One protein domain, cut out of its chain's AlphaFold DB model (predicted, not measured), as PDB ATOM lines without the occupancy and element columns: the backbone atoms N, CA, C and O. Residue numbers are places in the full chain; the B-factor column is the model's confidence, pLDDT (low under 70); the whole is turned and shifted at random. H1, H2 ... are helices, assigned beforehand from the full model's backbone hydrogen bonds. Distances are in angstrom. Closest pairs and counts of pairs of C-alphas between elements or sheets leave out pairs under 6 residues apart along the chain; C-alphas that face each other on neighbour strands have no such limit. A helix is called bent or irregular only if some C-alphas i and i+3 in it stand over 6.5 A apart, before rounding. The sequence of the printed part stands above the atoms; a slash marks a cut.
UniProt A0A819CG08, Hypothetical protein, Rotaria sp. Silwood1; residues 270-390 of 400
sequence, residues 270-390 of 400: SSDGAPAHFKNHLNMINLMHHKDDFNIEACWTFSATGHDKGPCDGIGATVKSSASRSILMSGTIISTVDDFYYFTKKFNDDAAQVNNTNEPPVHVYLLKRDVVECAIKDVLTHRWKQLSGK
ATOM      1  N   SER A 270     117.680 145.052 138.853       56.22
ATOM      2  CA  SER A 270     117.502 146.266 138.048       56.22
ATOM      3  C   SER A 270     116.699 147.306 138.833       56.22
ATOM      4  O   SER A 270     115.669 146.983 139.419       56.22
ATOM      5  N   SER A 271     117.155 148.561 138.841       58.28
ATOM      6  CA  SER A 271     116.443 149.697 139.445       58.28
ATOM      7  C   SER A 271     115.915 150.623 138.352       58.28
ATOM      8  O   SER A 271     116.560 150.781 137.321       58.28
ATOM      9  N   ASP A 272     114.776 151.268 138.602       56.41
ATOM     10  CA  ASP A 272     114.115 152.244 137.716       56.41
ATOM     11  C   ASP A 272     114.889 153.572 137.521       56.41
ATOM     12  O   ASP A 272     114.375 154.520 136.921       56.41
ATOM     13  N   GLY A 273     116.106 153.677 138.067       57.41
ATOM     14  CA  GLY A 273     116.951 154.865 137.960       57.41
ATOM     15  C   GLY A 273     116.448 156.077 138.754       57.41
ATOM     16  O   GLY A 273     116.939 157.188 138.534       57.41
ATOM     17  N   ALA A 274     115.488 155.914 139.675       61.22
ATOM     18  CA  ALA A 274     114.981 157.025 140.472       61.22
ATOM     19  C   ALA A 274     116.067 157.589 141.416       61.22
ATOM     20  O   ALA A 274     116.639 156.846 142.218       61.22
ATOM     21  N   PRO A 275     116.302 158.921 141.437       59.44
ATOM     22  CA  PRO A 275     117.318 159.544 142.291       59.44
ATOM     23  C   PRO A 275     117.185 159.232 143.789       59.44
ATOM     24  O   PRO A 275     118.166 159.305 144.526       59.44
ATOM     25  N   ALA A 276     115.975 158.903 144.257       66.00
ATOM     26  CA  ALA A 276     115.708 158.546 145.648       66.00
ATOM     27  C   ALA A 276     116.360 157.214 146.060       66.00
ATOM     28  O   ALA A 276     116.782 157.079 147.208       66.00
ATOM     29  N   HIS A 277     116.507 156.264 145.131       62.75
ATOM     30  CA  HIS A 277     117.108 154.956 145.406       62.75
ATOM     31  C   HIS A 277     118.584 155.062 145.794       62.75
ATOM     32  O   HIS A 277     119.058 154.291 146.627       62.75
ATOM     33  N   PHE A 278     119.276 156.075 145.268       62.62
ATOM     34  CA  PHE A 278     120.699 156.322 145.505       62.62
ATOM     35  C   PHE A 278     120.979 157.175 146.747       62.62
ATOM     36  O   PHE A 278     122.117 157.254 147.198       62.62
ATOM     37  N   LYS A 279     119.951 157.809 147.324       64.69
ATOM     38  CA  LYS A 279     120.083 158.594 148.562       64.69
ATOM     39  C   LYS A 279     119.989 157.732 149.822       64.69
ATOM     40  O   LYS A 279     120.285 158.214 150.912       64.69
ATOM     41  N   ASN A 280     119.585 156.468 149.690       69.88
ATOM     42  CA  ASN A 280     119.474 155.558 150.819       69.88
ATOM     43  C   ASN A 280     120.775 154.769 151.026       69.88
ATOM     44  O   ASN A 280     121.030 153.773 150.347       69.88
ATOM     45  N   HIS A 281     121.574 155.190 152.009       65.25
ATOM     46  CA  HIS A 281     122.825 154.524 152.380       65.25
ATOM     47  C   HIS A 281     122.638 153.042 152.762       65.25
ATOM     48  O   HIS A 281     123.538 152.238 152.525       65.25
ATOM     49  N   LEU A 282     121.465 152.645 153.278       69.56
ATOM     50  CA  LEU A 282     121.179 151.254 153.651       69.56
ATOM     51  C   LEU A 282     121.169 150.319 152.438       69.56
ATOM     52  O   LEU A 282     121.638 149.187 152.537       69.56
ATOM     53  N   ASN A 283     120.693 150.794 151.283       71.50
ATOM     54  CA  ASN A 283     120.698 150.005 150.051       71.50
ATOM     55  C   ASN A 283     122.131 149.732 149.578       71.50
ATOM     56  O   ASN A 283     122.429 148.631 149.124       71.50
ATOM     57  N   MET A 284     123.026 150.712 149.734       70.56
ATOM     58  CA  MET A 284     124.438 150.556 149.384       70.56
ATOM     59  C   MET A 284     125.141 149.565 150.318       70.56
ATOM     60  O   MET A 284     125.871 148.695 149.855       70.56
ATOM     61  N   ILE A 285     124.871 149.642 151.624       73.19
ATOM     62  CA  ILE A 285     125.399 148.684 152.610       73.19
ATOM     63  C   ILE A 285     124.892 147.267 152.315       73.19
ATOM     64  O   ILE A 285     125.679 146.323 152.338       73.19
ATOM     65  N   ASN A 286     123.603 147.116 151.991       76.00
ATOM     66  CA  ASN A 286     123.042 145.828 151.587       76.00
ATOM     67  C   ASN A 286     123.720 145.274 150.336       76.00
ATOM     68  O   ASN A 286     124.001 144.085 150.305       76.00
ATOM     69  N   LEU A 287     124.005 146.112 149.335       74.06
ATOM     70  CA  LEU A 287     124.706 145.676 148.130       74.06
ATOM     71  C   LEU A 287     126.132 145.198 148.448       74.06
ATOM     72  O   LEU A 287     126.527 144.130 147.990       74.06
ATOM     73  N   MET A 288     126.879 145.956 149.260       75.81
ATOM     74  CA  MET A 288     128.265 145.623 149.620       75.81
ATOM     75  C   MET A 288     128.382 144.298 150.378       75.81
ATOM     76  O   MET A 288     129.324 143.549 150.143       75.81
ATOM     77  N   HIS A 289     127.424 143.999 151.257       75.00
ATOM     78  CA  HIS A 289     127.427 142.780 152.072       75.00
ATOM     79  C   HIS A 289     126.517 141.676 151.532       75.00
ATOM     80  O   HIS A 289     126.385 140.637 152.164       75.00
ATOM     81  N   HIS A 290     125.913 141.844 150.352       78.06
ATOM     82  CA  HIS A 290     124.941 140.882 149.826       78.06
ATOM     83  C   HIS A 290     125.531 139.474 149.662       78.06
ATOM     84  O   HIS A 290     124.873 138.474 149.950       78.06
ATOM     85  N   LYS A 291     126.792 139.401 149.221       76.81
ATOM     86  CA  LYS A 291     127.522 138.138 149.071       76.81
ATOM     87  C   LYS A 291     127.823 137.494 150.422       76.81
ATOM     88  O   LYS A 291     127.701 136.285 150.539       76.81
ATOM     89  N   ASP A 292     128.156 138.283 151.434       74.62
ATOM     90  CA  ASP A 292     128.449 137.772 152.776       74.62
ATOM     91  C   ASP A 292     127.168 137.320 153.501       74.62
ATOM     92  O   ASP A 292     127.162 136.285 154.163       74.62
ATOM     93  N   ASP A 293     126.079 138.079 153.346       75.38
ATOM     94  CA  ASP A 293     124.812 137.869 154.052       75.38
ATOM     95  C   ASP A 293     123.971 136.749 153.414       75.38
ATOM     96  O   ASP A 293     123.353 135.951 154.121       75.38
ATOM     97  N   PHE A 294     123.942 136.674 152.077       77.44
ATOM     98  CA  PHE A 294     123.056 135.769 151.334       77.44
ATOM     99  C   PHE A 294     123.793 134.750 150.462       77.44
ATOM    100  O   PHE A 294     123.142 133.934 149.814       77.44
ATOM    101  N   ASN A 295     125.132 134.787 150.414       75.81
ATOM    102  CA  ASN A 295     125.950 133.971 149.507       75.81
ATOM    103  C   ASN A 295     125.558 134.125 148.023       75.81
ATOM    104  O   ASN A 295     125.722 133.212 147.216       75.81
ATOM    105  N   ILE A 296     125.017 135.295 147.669       73.44
ATOM    106  CA  ILE A 296     124.582 135.646 146.318       73.44
ATOM    107  C   ILE A 296     125.318 136.915 145.909       73.44
ATOM    108  O   ILE A 296     125.288 137.921 146.617       73.44
ATOM    109  N   GLU A 297     125.961 136.890 144.750       71.62
ATOM    110  CA  GLU A 297     126.612 138.071 144.200       71.62
ATOM    111  C   GLU A 297     125.544 139.018 143.633       71.62
ATOM    112  O   GLU A 297     124.827 138.684 142.688       71.62
ATOM    113  N   ALA A 298     125.380 140.186 144.256       69.19
ATOM    114  CA  ALA A 298     124.465 141.210 143.770       69.19
ATOM    115  C   ALA A 298     125.226 142.257 142.966       69.19
ATOM    116  O   ALA A 298     126.217 142.823 143.422       69.19
ATOM    117  N   CYS A 299     124.716 142.548 141.774       67.38
ATOM    118  CA  CYS A 299     125.182 143.644 140.942       67.38
ATOM    119  C   CYS A 299     124.036 144.641 140.778       67.38
ATOM    120  O   CYS A 299     122.910 144.244 140.470       67.38
ATOM    121  N   TRP A 300     124.321 145.928 140.989       68.44
ATOM    122  CA  TRP A 300     123.370 147.007 140.746       68.44
ATOM    123  C   TRP A 300     123.809 147.786 139.506       68.44
ATOM    124  O   TRP A 300     124.840 148.456 139.506       68.44
ATOM    125  N   THR A 301     123.021 147.691 138.437       60.81
ATOM    126  CA  THR A 301     123.250 148.432 137.194       60.81
ATOM    127  C   THR A 301     122.594 149.811 137.244       60.81
ATOM    128  O   THR A 301     121.397 149.922 137.520       60.81
ATOM    129  N   PHE A 302     123.364 150.854 136.937       60.47
ATOM    130  CA  PHE A 302     122.882 152.232 136.838       60.47
ATOM    131  C   PHE A 302     122.509 152.557 135.385       60.47
ATOM    132  O   PHE A 302     123.339 152.396 134.490       60.47
ATOM    133  N   SER A 303     121.289 153.042 135.144       54.78
ATOM    134  CA  SER A 303     120.888 153.644 133.865       54.78
ATOM    135  C   SER A 303     120.806 155.169 133.988       54.78
ATOM    136  O   SER A 303     120.618 155.721 135.075       54.78
ATOM    137  N   ALA A 304     120.987 155.877 132.870       49.25
ATOM    138  CA  ALA A 304     120.826 157.328 132.832       49.25
ATOM    139  C   ALA A 304     119.363 157.713 133.124       49.25
ATOM    140  O   ALA A 304     118.434 157.040 132.679       49.25
ATOM    141  N   THR A 305     119.143 158.825 133.834       47.69
ATOM    142  CA  THR A 305     117.799 159.306 134.195       47.69
ATOM    143  C   THR A 305     116.896 159.424 132.966       47.69
ATOM    144  O   THR A 305     117.210 160.169 132.038       47.69
ATOM    145  N   GLY A 306     115.764 158.716 132.981       49.12
ATOM    146  CA  GLY A 306     114.777 158.722 131.895       49.12
ATOM    147  C   GLY A 306     114.997 157.656 130.816       49.12
ATOM    148  O   GLY A 306     114.161 157.541 129.921       49.12
ATOM    149  N   HIS A 307     116.066 156.862 130.914       49.66
ATOM    150  CA  HIS A 307     116.321 155.719 130.047       49.66
ATOM    151  C   HIS A 307     116.155 154.401 130.816       49.66
ATOM    152  O   HIS A 307     116.664 154.238 131.922       49.66
ATOM    153  N   ASP A 308     115.443 153.478 130.170       49.88
ATOM    154  CA  ASP A 308     115.125 152.112 130.594       49.88
ATOM    155  C   ASP A 308     114.134 151.994 131.769       49.88
ATOM    156  O   ASP A 308     114.496 151.971 132.941       49.88
ATOM    157  N   LYS A 309     112.849 151.820 131.424       56.72
ATOM    158  CA  LYS A 309     111.901 151.104 132.290       56.72
ATOM    159  C   LYS A 309     112.299 149.635 132.264       56.72
ATOM    160  O   LYS A 309     112.283 149.022 131.194       56.72
ATOM    161  N   GLY A 310     112.719 149.098 133.402       57.38
ATOM    162  CA  GLY A 310     113.175 147.715 133.485       57.38
ATOM    163  C   GLY A 310     112.034 146.718 133.235       57.38
ATOM    164  O   GLY A 310     110.860 147.069 133.377       57.38
ATOM    165  N   PRO A 311     112.339 145.442 132.932       57.59
ATOM    166  CA  PRO A 311     111.335 144.372 132.860       57.59
ATOM    167  C   PRO A 311     110.457 144.282 134.123       57.59
ATOM    168  O   PRO A 311     109.279 143.927 134.045       57.59
ATOM    169  N   CYS A 312     111.008 144.677 135.277       60.53
ATOM    170  CA  CYS A 312     110.312 144.773 136.561       60.53
ATOM    171  C   CYS A 312     109.080 145.698 136.530       60.53
ATOM    172  O   CYS A 312     108.074 145.393 137.175       60.53
ATOM    173  N   ASP A 313     109.104 146.775 135.734       65.69
ATOM    174  CA  ASP A 313     107.961 147.682 135.581       65.69
ATOM    175  C   ASP A 313     106.802 147.007 134.842       65.69
ATOM    176  O   ASP A 313     105.634 147.254 135.150       65.69
ATOM    177  N   GLY A 314     107.117 146.125 133.887       68.44
ATOM    178  CA  GLY A 314     106.129 145.373 133.117       68.44
ATOM    179  C   GLY A 314     105.333 144.406 133.989       68.44
ATOM    180  O   GLY A 314     104.105 144.363 133.904       68.44
ATOM    181  N   ILE A 315     106.013 143.686 134.885       73.81
ATOM    182  CA  ILE A 315     105.373 142.744 135.815       73.81
ATOM    183  C   ILE A 315     104.413 143.497 136.744       73.81
ATOM    184  O   ILE A 315     103.230 143.158 136.834       73.81
ATOM    185  N   GLY A 316     104.887 144.577 137.375       74.12
ATOM    186  CA  GLY A 316     104.060 145.389 138.268       74.12
ATOM    187  C   GLY A 316     102.874 146.051 137.554       74.12
ATOM    188  O   GLY A 316     101.775 146.110 138.109       74.12
ATOM    189  N   ALA A 317     103.067 146.527 136.321       77.19
ATOM    190  CA  ALA A 317     102.009 147.133 135.516       77.19
ATOM    191  C   ALA A 317     100.916 146.130 135.133       77.19
ATOM    192  O   ALA A 317      99.735 146.476 135.217       77.19
ATOM    193  N   THR A 318     101.285 144.903 134.759       80.31
ATOM    194  CA  THR A 318     100.330 143.833 134.437       80.31
ATOM    195  C   THR A 318      99.458 143.516 135.643       80.31
ATOM    196  O   THR A 318      98.234 143.586 135.553       80.31
ATOM    197  N   VAL A 319     100.079 143.277 136.802       83.44
ATOM    198  CA  VAL A 319      99.369 142.936 138.041       83.44
ATOM    199  C   VAL A 319      98.411 144.059 138.465       83.44
ATOM    200  O   VAL A 319      97.236 143.808 138.745       83.44
ATOM    201  N   LYS A 320      98.875 145.319 138.447       83.44
ATOM    202  CA  LYS A 320      98.041 146.488 138.787       83.44
ATOM    203  C   LYS A 320      96.883 146.671 137.807       83.44
ATOM    204  O   LYS A 320      95.759 146.920 138.233       83.44
ATOM    205  N   SER A 321      97.146 146.525 136.509       84.31
ATOM    206  CA  SER A 321      96.132 146.684 135.463       84.31
ATOM    207  C   SER A 321      95.049 145.613 135.560       84.31
ATOM    208  O   SER A 321      93.870 145.938 135.420       84.31
ATOM    209  N   SER A 322      95.421 144.363 135.840       84.62
ATOM    210  CA  SER A 322      94.471 143.272 136.081       84.62
ATOM    211  C   SER A 322      93.601 143.548 137.303       84.62
ATOM    212  O   SER A 322      92.380 143.473 137.198       84.62
ATOM    213  N   ALA A 323      94.196 143.973 138.423       85.69
ATOM    214  CA  ALA A 323      93.441 144.348 139.618       85.69
ATOM    215  C   ALA A 323      92.460 145.498 139.343       85.69
ATOM    216  O   ALA A 323      91.280 145.400 139.675       85.69
ATOM    217  N   SER A 324      92.908 146.560 138.663       84.62
ATOM    218  CA  SER A 324      92.033 147.674 138.277       84.62
ATOM    219  C   SER A 324      90.882 147.225 137.372       84.62
ATOM    220  O   SER A 324      89.749 147.660 137.566       84.62
ATOM    221  N   ARG A 325      91.137 146.336 136.404       83.94
ATOM    222  CA  ARG A 325      90.086 145.795 135.528       83.94
ATOM    223  C   ARG A 325      89.078 144.949 136.296       83.94
ATOM    224  O   ARG A 325      87.889 145.099 136.044       83.94
ATOM    225  N   SER A 326      89.512 144.117 137.239       83.50
ATOM    226  CA  SER A 326      88.602 143.305 138.053       83.50
ATOM    227  C   SER A 326      87.724 144.151 138.979       83.50
ATOM    228  O   SER A 326      86.535 143.872 139.131       83.50
ATOM    229  N   ILE A 327      88.257 145.244 139.527       85.38
ATOM    230  CA  ILE A 327      87.445 146.201 140.293       85.38
ATOM    231  C   ILE A 327      86.379 146.840 139.388       85.38
ATOM    232  O   ILE A 327      85.210 146.913 139.761       85.38
ATOM    233  N   LEU A 328      86.764 147.267 138.181       81.00
ATOM    234  CA  LEU A 328      85.879 147.981 137.253       81.00
ATOM    235  C   LEU A 328      84.842 147.086 136.555       81.00
ATOM    236  O   LEU A 328      83.731 147.540 136.308       81.00
ATOM    237  N   MET A 329      85.202 145.850 136.196       77.44
ATOM    238  CA  MET A 329      84.363 144.968 135.371       77.44
ATOM    239  C   MET A 329      83.608 143.911 136.175       77.44
ATOM    240  O   MET A 329      82.460 143.620 135.856       77.44
ATOM    241  N   SER A 330      84.236 143.322 137.194       69.44
ATOM    242  CA  SER A 330      83.657 142.214 137.968       69.44
ATOM    243  C   SER A 330      83.120 142.636 139.337       69.44
ATOM    244  O   SER A 330      82.669 141.782 140.095       69.44
ATOM    245  N   GLY A 331      83.170 143.933 139.674       72.69
ATOM    246  CA  GLY A 331      82.688 144.458 140.957       72.69
ATOM    247  C   GLY A 331      83.453 143.911 142.165       72.69
ATOM    248  O   GLY A 331      82.932 143.886 143.278       72.69
ATOM    249  N   THR A 332      84.676 143.420 141.950       76.19
ATOM    250  CA  THR A 332      85.496 142.816 142.998       76.19
ATOM    251  C   THR A 332      86.012 143.917 143.919       76.19
ATOM    252  O   THR A 332      86.646 144.864 143.458       76.19
ATOM    253  N   ILE A 333      85.744 143.810 145.220       82.31
ATOM    254  CA  ILE A 333      86.220 144.787 146.202       82.31
ATOM    255  C   ILE A 333      87.620 144.365 146.641       82.31
ATOM    256  O   ILE A 333      87.787 143.325 147.268       82.31
ATOM    257  N   ILE A 334      88.616 145.179 146.302       85.75
ATOM    258  CA  ILE A 334      89.985 145.043 146.798       85.75
ATOM    259  C   ILE A 334      90.262 146.282 147.644       85.75
ATOM    260  O   ILE A 334      90.592 147.341 147.107       85.75
ATOM    261  N   SER A 335      90.052 146.176 148.954       84.94
ATOM    262  CA  SER A 335      90.211 147.298 149.888       84.94
ATOM    263  C   SER A 335      91.362 147.092 150.868       84.94
ATOM    264  O   SER A 335      91.903 148.076 151.376       84.94
ATOM    265  N   THR A 336      91.774 145.844 151.107       87.62
ATOM    266  CA  THR A 336      92.897 145.513 151.989       87.62
ATOM    267  C   THR A 336      94.101 144.958 151.225       87.62
ATOM    268  O   THR A 336      94.015 144.547 150.065       87.62
ATOM    269  N   VAL A 337      95.260 144.958 151.890       85.25
ATOM    270  CA  VAL A 337      96.501 144.381 151.345       85.25
ATOM    271  C   VAL A 337      96.363 142.866 151.172       85.25
ATOM    272  O   VAL A 337      96.845 142.323 150.178       85.25
ATOM    273  N   ASP A 338      95.668 142.202 152.096       87.19
ATOM    274  CA  ASP A 338      95.372 140.772 152.014       87.19
ATOM    275  C   ASP A 338      94.505 140.459 150.789       87.19
ATOM    276  O   ASP A 338      94.843 139.562 150.017       87.19
ATOM    277  N   ASP A 339      93.452 141.246 150.539       88.31
ATOM    278  CA  ASP A 339      92.594 141.070 149.358       88.31
ATOM    279  C   ASP A 339      93.400 141.188 148.062       88.31
ATOM    280  O   ASP A 339      93.240 140.386 147.141       88.31
ATOM    281  N   PHE A 340      94.306 142.170 147.997       89.25
ATOM    282  CA  PHE A 340      95.178 142.353 146.841       89.25
ATOM    283  C   PHE A 340      96.138 141.166 146.673       89.25
ATOM    284  O   PHE A 340      96.330 140.673 145.561       89.25
ATOM    285  N   TYR A 341      96.710 140.654 147.763       89.38
ATOM    286  CA  TYR A 341      97.574 139.475 147.729       89.38
ATOM    287  C   TYR A 341      96.837 138.224 147.222       89.38
ATOM    288  O   TYR A 341      97.304 137.565 146.293       89.38
ATOM    289  N   TYR A 342      95.658 137.917 147.764       89.19
ATOM    290  CA  TYR A 342      94.886 136.752 147.326       89.19
ATOM    291  C   TYR A 342      94.385 136.893 145.888       89.19
ATOM    292  O   TYR A 342      94.414 135.919 145.133       89.19
ATOM    293  N   PHE A 343      93.989 138.101 145.481       88.88
ATOM    294  CA  PHE A 343      93.628 138.394 144.098       88.88
ATOM    295  C   PHE A 343      94.790 138.107 143.139       88.88
ATOM    296  O   PHE A 343      94.618 137.412 142.140       88.88
ATOM    297  N   THR A 344      95.978 138.629 143.447       87.38
ATOM    298  CA  THR A 344      97.150 138.493 142.573       87.38
ATOM    299  C   THR A 344      97.648 137.057 142.491       87.38
ATOM    300  O   THR A 344      97.984 136.601 141.400       87.38
ATOM    301  N   LYS A 345      97.611 136.312 143.602       88.00
ATOM    302  CA  LYS A 345      97.917 134.878 143.611       88.00
ATOM    303  C   LYS A 345      96.966 134.099 142.702       88.00
ATOM    304  O   LYS A 345      97.426 133.402 141.806       88.00
ATOM    305  N   LYS A 346      95.653 134.312 142.856       87.50
ATOM    306  CA  LYS A 346      94.637 133.673 142.012       87.50
ATOM    307  C   LYS A 346      94.820 134.009 140.530       87.50
ATOM    308  O   LYS A 346      94.797 133.115 139.696       87.50
ATOM    309  N   PHE A 347      95.053 135.281 140.204       85.44
ATOM    310  CA  PHE A 347      95.291 135.719 138.827       85.44
ATOM    311  C   PHE A 347      96.500 135.015 138.187       85.44
ATOM    312  O   PHE A 347      96.445 134.633 137.019       85.44
ATOM    313  N   ASN A 348      97.585 134.831 138.943       84.94
ATOM    314  CA  ASN A 348      98.780 134.149 138.448       84.94
ATOM    315  C   ASN A 348      98.575 132.634 138.307       84.94
ATOM    316  O   ASN A 348      99.085 132.052 137.350       84.94
ATOM    317  N   ASP A 349      97.815 132.014 139.212       84.56
ATOM    318  CA  ASP A 349      97.455 130.594 139.135       84.56
ATOM    319  C   ASP A 349      96.554 130.321 137.914       84.56
ATOM    320  O   ASP A 349      96.809 129.392 137.145       84.56
ATOM    321  N   ASP A 350      95.561 131.182 137.668       84.06
ATOM    322  CA  ASP A 350      94.694 131.116 136.484       84.06
ATOM    323  C   ASP A 350      95.522 131.282 135.191       84.06
ATOM    324  O   ASP A 350      95.325 130.562 134.209       84.06
ATOM    325  N   ALA A 351      96.505 132.190 135.190       80.56
ATOM    326  CA  ALA A 351      97.408 132.387 134.057       80.56
ATOM    327  C   ALA A 351      98.324 131.176 133.798       80.56
ATOM    328  O   ALA A 351      98.598 130.857 132.640       80.56
ATOM    329  N   ALA A 352      98.790 130.486 134.843       81.50
ATOM    330  CA  ALA A 352      99.563 129.250 134.699       81.50
ATOM    331  C   ALA A 352      98.727 128.112 134.103       81.50
ATOM    332  O   ALA A 352      99.199 127.407 133.209       81.50
ATOM    333  N   GLN A 353      97.464 127.980 134.527       80.44
ATOM    334  CA  GLN A 353      96.543 126.984 133.972       80.44
ATOM    335  C   GLN A 353      96.279 127.211 132.481       80.44
ATOM    336  O   GLN A 353      96.341 126.267 131.699       80.44
ATOM    337  N   VAL A 354      96.038 128.459 132.065       79.94
ATOM    338  CA  VAL A 354      95.822 128.797 130.645       79.94
ATOM    339  C   VAL A 354      97.054 128.477 129.793       79.94
ATOM    340  O   VAL A 354      96.918 128.040 128.651       79.94
ATOM    341  N   ASN A 355      98.253 128.660 130.347       78.25
ATOM    342  CA  ASN A 355      99.511 128.446 129.635       78.25
ATOM    343  C   ASN A 355     100.072 127.017 129.768       78.25
ATOM    344  O   ASN A 355     101.145 126.751 129.228       78.25
ATOM    345  N   ASN A 356      99.377 126.096 130.451       80.62
ATOM    346  CA  ASN A 356      99.856 124.739 130.756       80.62
ATOM    347  C   ASN A 356     101.255 124.710 131.410       80.62
ATOM    348  O   ASN A 356     102.076 123.840 131.108       80.62
ATOM    349  N   THR A 357     101.547 125.657 132.306       78.75
ATOM    350  CA  THR A 357     102.806 125.683 133.065       78.75
ATOM    351  C   THR A 357     102.590 125.198 134.497       78.75
ATOM    352  O   THR A 357     101.596 125.539 135.134       78.75
ATOM    353  N   ASN A 358     103.535 124.414 135.030       72.75
ATOM    354  CA  ASN A 358     103.464 123.901 136.408       72.75
ATOM    355  C   ASN A 358     103.709 124.982 137.474       72.75
ATOM    356  O   ASN A 358     103.373 124.774 138.638       72.75
ATOM    357  N   GLU A 359     104.297 126.117 137.091       74.06
ATOM    358  CA  GLU A 359     104.614 127.216 137.999       74.06
ATOM    359  C   GLU A 359     103.972 128.530 137.531       74.06
ATOM    360  O   GLU A 359     103.881 128.777 136.318       74.06
ATOM    361  N   PRO A 360     103.521 129.379 138.476       73.75
ATOM    362  CA  PRO A 360     103.016 130.703 138.163       73.75
ATOM    363  C   PRO A 360     104.145 131.604 137.649       73.75
ATOM    364  O   PRO A 360     105.236 131.607 138.217       73.75
ATOM    365  N   PRO A 361     103.890 132.436 136.624       70.44
ATOM    366  CA  PRO A 361     104.918 133.290 136.024       70.44
ATOM    367  C   PRO A 361     105.419 134.393 136.968       70.44
ATOM    368  O   PRO A 361     106.465 134.990 136.727       70.44
ATOM    369  N   VAL A 362     104.660 134.705 138.023       76.25
ATOM    370  CA  VAL A 362     104.991 135.745 138.998       76.25
ATOM    371  C   VAL A 362     104.737 135.213 140.404       76.25
ATOM    372  O   VAL A 362     103.602 134.896 140.768       76.25
ATOM    373  N   HIS A 363     105.787 135.175 141.222       79.81
ATOM    374  CA  HIS A 363     105.685 134.851 142.642       79.81
ATOM    375  C   HIS A 363     105.399 136.116 143.449       79.81
ATOM    376  O   HIS A 363     106.141 137.096 143.387       79.81
ATOM    377  N   VAL A 364     104.313 136.090 144.216       82.12
ATOM    378  CA  VAL A 364     103.918 137.191 145.097       82.12
ATOM    379  C   VAL A 364     104.107 136.737 146.537       82.12
ATOM    380  O   VAL A 364     103.683 135.644 146.904       82.12
ATOM    381  N   TYR A 365     104.718 137.590 147.355       82.94
ATOM    382  CA  TYR A 365     104.929 137.346 148.777       82.94
ATOM    383  C   TYR A 365     104.257 138.447 149.595       82.94
ATOM    384  O   TYR A 365     104.386 139.630 149.275       82.94
ATOM    385  N   LEU A 366     103.563 138.057 150.664       84.94
ATOM    386  CA  LEU A 366     103.016 138.975 151.657       84.94
ATOM    387  C   LEU A 366     103.883 138.920 152.913       84.94
ATOM    388  O   LEU A 366     103.963 137.893 153.584       84.94
ATOM    389  N   LEU A 367     104.521 140.040 153.231       82.94
ATOM    390  CA  LEU A 367     105.363 140.185 154.412       82.94
ATOM    391  C   LEU A 367     104.609 141.000 155.458       82.94
ATOM    392  O   LEU A 367     104.309 142.176 155.243       82.94
ATOM    393  N   LYS A 368     104.300 140.377 156.599       85.69
ATOM    394  CA  LYS A 368     103.715 141.099 157.728       85.69
ATOM    395  C   LYS A 368     104.779 141.953 158.417       85.69
ATOM    396  O   LYS A 368     105.954 141.589 158.475       85.69
ATOM    397  N   ARG A 369     104.363 143.112 158.922       82.31
ATOM    398  CA  ARG A 369     105.260 144.139 159.465       82.31
ATOM    399  C   ARG A 369     106.111 143.640 160.635       82.31
ATOM    400  O   ARG A 369     107.295 143.928 160.682       82.31
ATOM    401  N   ASP A 370     105.513 142.883 161.540       84.62
ATOM    402  CA  ASP A 370     106.150 142.214 162.675       84.62
ATOM    403  C   ASP A 370     107.285 141.275 162.242       84.62
ATOM    404  O   ASP A 370     108.373 141.308 162.817       84.62
ATOM    405  N   VAL A 371     107.065 140.495 161.180       81.38
ATOM    406  CA  VAL A 371     108.090 139.612 160.604       81.38
ATOM    407  C   VAL A 371     109.230 140.428 159.999       81.38
ATOM    408  O   VAL A 371     110.397 140.101 160.202       81.38
ATOM    409  N   VAL A 372     108.906 141.516 159.296       79.12
ATOM    410  CA  VAL A 372     109.906 142.420 158.711       79.12
ATOM    411  C   VAL A 372     110.720 143.113 159.799       79.12
ATOM    412  O   VAL A 372     111.938 143.164 159.695       79.12
ATOM    413  N   GLU A 373     110.089 143.610 160.861       78.75
ATOM    414  CA  GLU A 373     110.780 144.267 161.974       78.75
ATOM    415  C   GLU A 373     111.690 143.290 162.735       78.75
ATOM    416  O   GLU A 373     112.822 143.652 163.063       78.75
ATOM    417  N   CYS A 374     111.253 142.041 162.949       80.31
ATOM    418  CA  CYS A 374     112.105 140.993 163.519       80.31
ATOM    419  C   CYS A 374     113.290 140.670 162.603       80.31
ATOM    420  O   CYS A 374     114.430 140.709 163.055       80.31
ATOM    421  N   ALA A 375     113.044 140.448 161.310       75.19
ATOM    422  CA  ALA A 375     114.098 140.152 160.343       75.19
ATOM    423  C   ALA A 375     115.099 141.310 160.204       75.19
ATOM    424  O   ALA A 375     116.304 141.085 160.171       75.19
ATOM    425  N   ILE A 376     114.626 142.561 160.184       72.62
ATOM    426  CA  ILE A 376     115.485 143.750 160.191       72.62
ATOM    427  C   ILE A 376     116.330 143.763 161.458       72.62
ATOM    428  O   ILE A 376     117.535 143.984 161.378       72.62
ATOM    429  N   LYS A 377     115.730 143.516 162.626       75.75
ATOM    430  CA  LYS A 377     116.466 143.484 163.887       75.75
ATOM    431  C   LYS A 377     117.519 142.381 163.881       75.75
ATOM    432  O   LYS A 377     118.641 142.654 164.290       75.75
ATOM    433  N   ASP A 378     117.207 141.194 163.380       74.88
ATOM    434  CA  ASP A 378     118.138 140.067 163.313       74.88
ATOM    435  C   ASP A 378     119.288 140.338 162.339       74.88
ATOM    436  O   ASP A 378     120.450 140.215 162.729       74.88
ATOM    437  N   VAL A 379     118.988 140.803 161.121       69.94
ATOM    438  CA  VAL A 379     119.990 141.173 160.105       69.94
ATOM    439  C   VAL A 379     120.863 142.318 160.601       69.94
ATOM    440  O   VAL A 379     122.088 142.233 160.536       69.94
ATOM    441  N   LEU A 380     120.268 143.375 161.163       67.56
ATOM    442  CA  LEU A 380     121.028 144.480 161.738       67.56
ATOM    443  C   LEU A 380     121.874 143.993 162.913       67.56
ATOM    444  O   LEU A 380     123.044 144.339 162.976       67.56
ATOM    445  N   THR A 381     121.347 143.166 163.816       67.00
ATOM    446  CA  THR A 381     122.104 142.646 164.968       67.00
ATOM    447  C   THR A 381     123.273 141.769 164.516       67.00
ATOM    448  O   THR A 381     124.373 141.890 165.061       67.00
ATOM    449  N   HIS A 382     123.081 140.925 163.499       66.81
ATOM    450  CA  HIS A 382     124.157 140.149 162.883       66.81
ATOM    451  C   HIS A 382     125.213 141.057 162.242       66.81
ATOM    452  O   HIS A 382     126.410 140.873 162.479       66.81
ATOM    453  N   ARG A 383     124.777 142.087 161.512       67.44
ATOM    454  CA  ARG A 383     125.649 143.072 160.866       67.44
ATOM    455  C   ARG A 383     126.427 143.911 161.887       67.44
ATOM    456  O   ARG A 383     127.629 144.100 161.739       67.44
ATOM    457  N   TRP A 384     125.787 144.333 162.979       58.69
ATOM    458  CA  TRP A 384     126.426 145.035 164.098       58.69
ATOM    459  C   TRP A 384     127.462 144.152 164.796       58.69
ATOM    460  O   TRP A 384     128.545 144.642 165.111       58.69
ATOM    461  N   LYS A 385     127.196 142.853 164.987       61.28
ATOM    462  CA  LYS A 385     128.179 141.892 165.527       61.28
ATOM    463  C   LYS A 385     129.389 141.704 164.604       61.28
ATOM    464  O   LYS A 385     130.514 141.637 165.087       61.28
ATOM    465  N   GLN A 386     129.184 141.661 163.288       60.97
ATOM    466  CA  GLN A 386     130.280 141.547 162.318       60.97
ATOM    467  C   GLN A 386     131.126 142.829 162.219       60.97
ATOM    468  O   GLN A 386     132.350 142.746 162.125       60.97
ATOM    469  N   LEU A 387     130.500 144.009 162.286       56.00
ATOM    470  CA  LEU A 387     131.191 145.304 162.239       56.00
ATOM    471  C   LEU A 387     131.943 145.620 163.543       56.00
ATOM    472  O   LEU A 387     133.083 146.085 163.504       56.00
ATOM    473  N   SER A 388     131.348 145.313 164.700       53.66
ATOM    474  CA  SER A 388     131.981 145.516 166.017       53.66
ATOM    475  C   SER A 388     133.196 144.615 166.261       53.66
ATOM    476  O   SER A 388     134.072 144.981 167.038       53.66
ATOM    477  N   GLY A 389     133.306 143.489 165.548       52.25
ATOM    478  CA  GLY A 389     134.497 142.640 165.564       52.25
ATOM    479  C   GLY A 389     135.672 143.153 164.722       52.25
ATOM    480  O   GLY A 389     136.770 142.618 164.862       52.25
ATOM    481  N   LYS A 390     135.478 144.153 163.842       49.44
ATOM    482  CA  LYS A 390     136.487 144.527 162.832       49.44
ATOM    483  C   LYS A 390     137.059 145.940 162.881       49.44
ATOM    484  O   LYS A 390     138.066 146.112 162.215       49.44
TER     485      LYS A 390
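This is residues 270 to 390 of the 400 residues of the protein "Hypothetical protein" of Rotaria sp. Silwood1 (UniProt A0A819CG08). An open, loose frame of helices: H2 and H3 cross at about right angles at one end, H1 lies at the other end, and the long helix H4 runs back from the H3 side toward H1. Few contacts join these parts, and most of H4 sticks out, with residues 367 to 378 and 384 to 390 standing free. The printed part has 121 residues with four named helices, H1 to H4 in chain order, and no named strand; the class is all helix. The whole is loose, with a radius of gyration of the C-alphas of 18.6 A, and elongated, spanning 58 by 36 by 30 A.

H1, residues 281 to 294, begins with C-alpha 281 at (122.825, 154.524, 152.380) and is 18.8 A long. It is irregular: C-alphas 288 and 291 are 7.5 A apart. H2, residues 311 to 330, measures 28.2 A from first to last C-alpha. H3, residues 337 to 354, measures 25.9 A. H4, residues 369 to 388, measures 27.5 A and ends with C-alpha 388 at (131.981, 145.516, 166.017).

H2 touches H3 with residues 319 to 323 alone, and H3 touches H2 with residues 340 to 344 alone. Their closest C-alphas, those of Val 319 and Thr 344, are 6.7 A apart. Their lines are about perpendicular, at 80 degrees. H1 and H4 are near each other, with 5 pairs of C-alphas within 10 A. H1 is apart from H2 and H3, and H4 is apart from H2 and H3. Every O i to N i+4 pair is within hydrogen-bond range in H2, H3 and H4; in H1, 8 of 10 are.

The C-alphas farthest apart, those of Met 329 and Lys 390, are 58.9 A apart. The printed part has no cut. The links H1 to H2, 16 residues, and H3 to H4, 14 residues, are long; H2 to H3, 6 residues, is short. The mean pLDDT of the printed part is 73.3, and residues 270 to 282, 298 to 314, 330 and 379 to 390 are under 70.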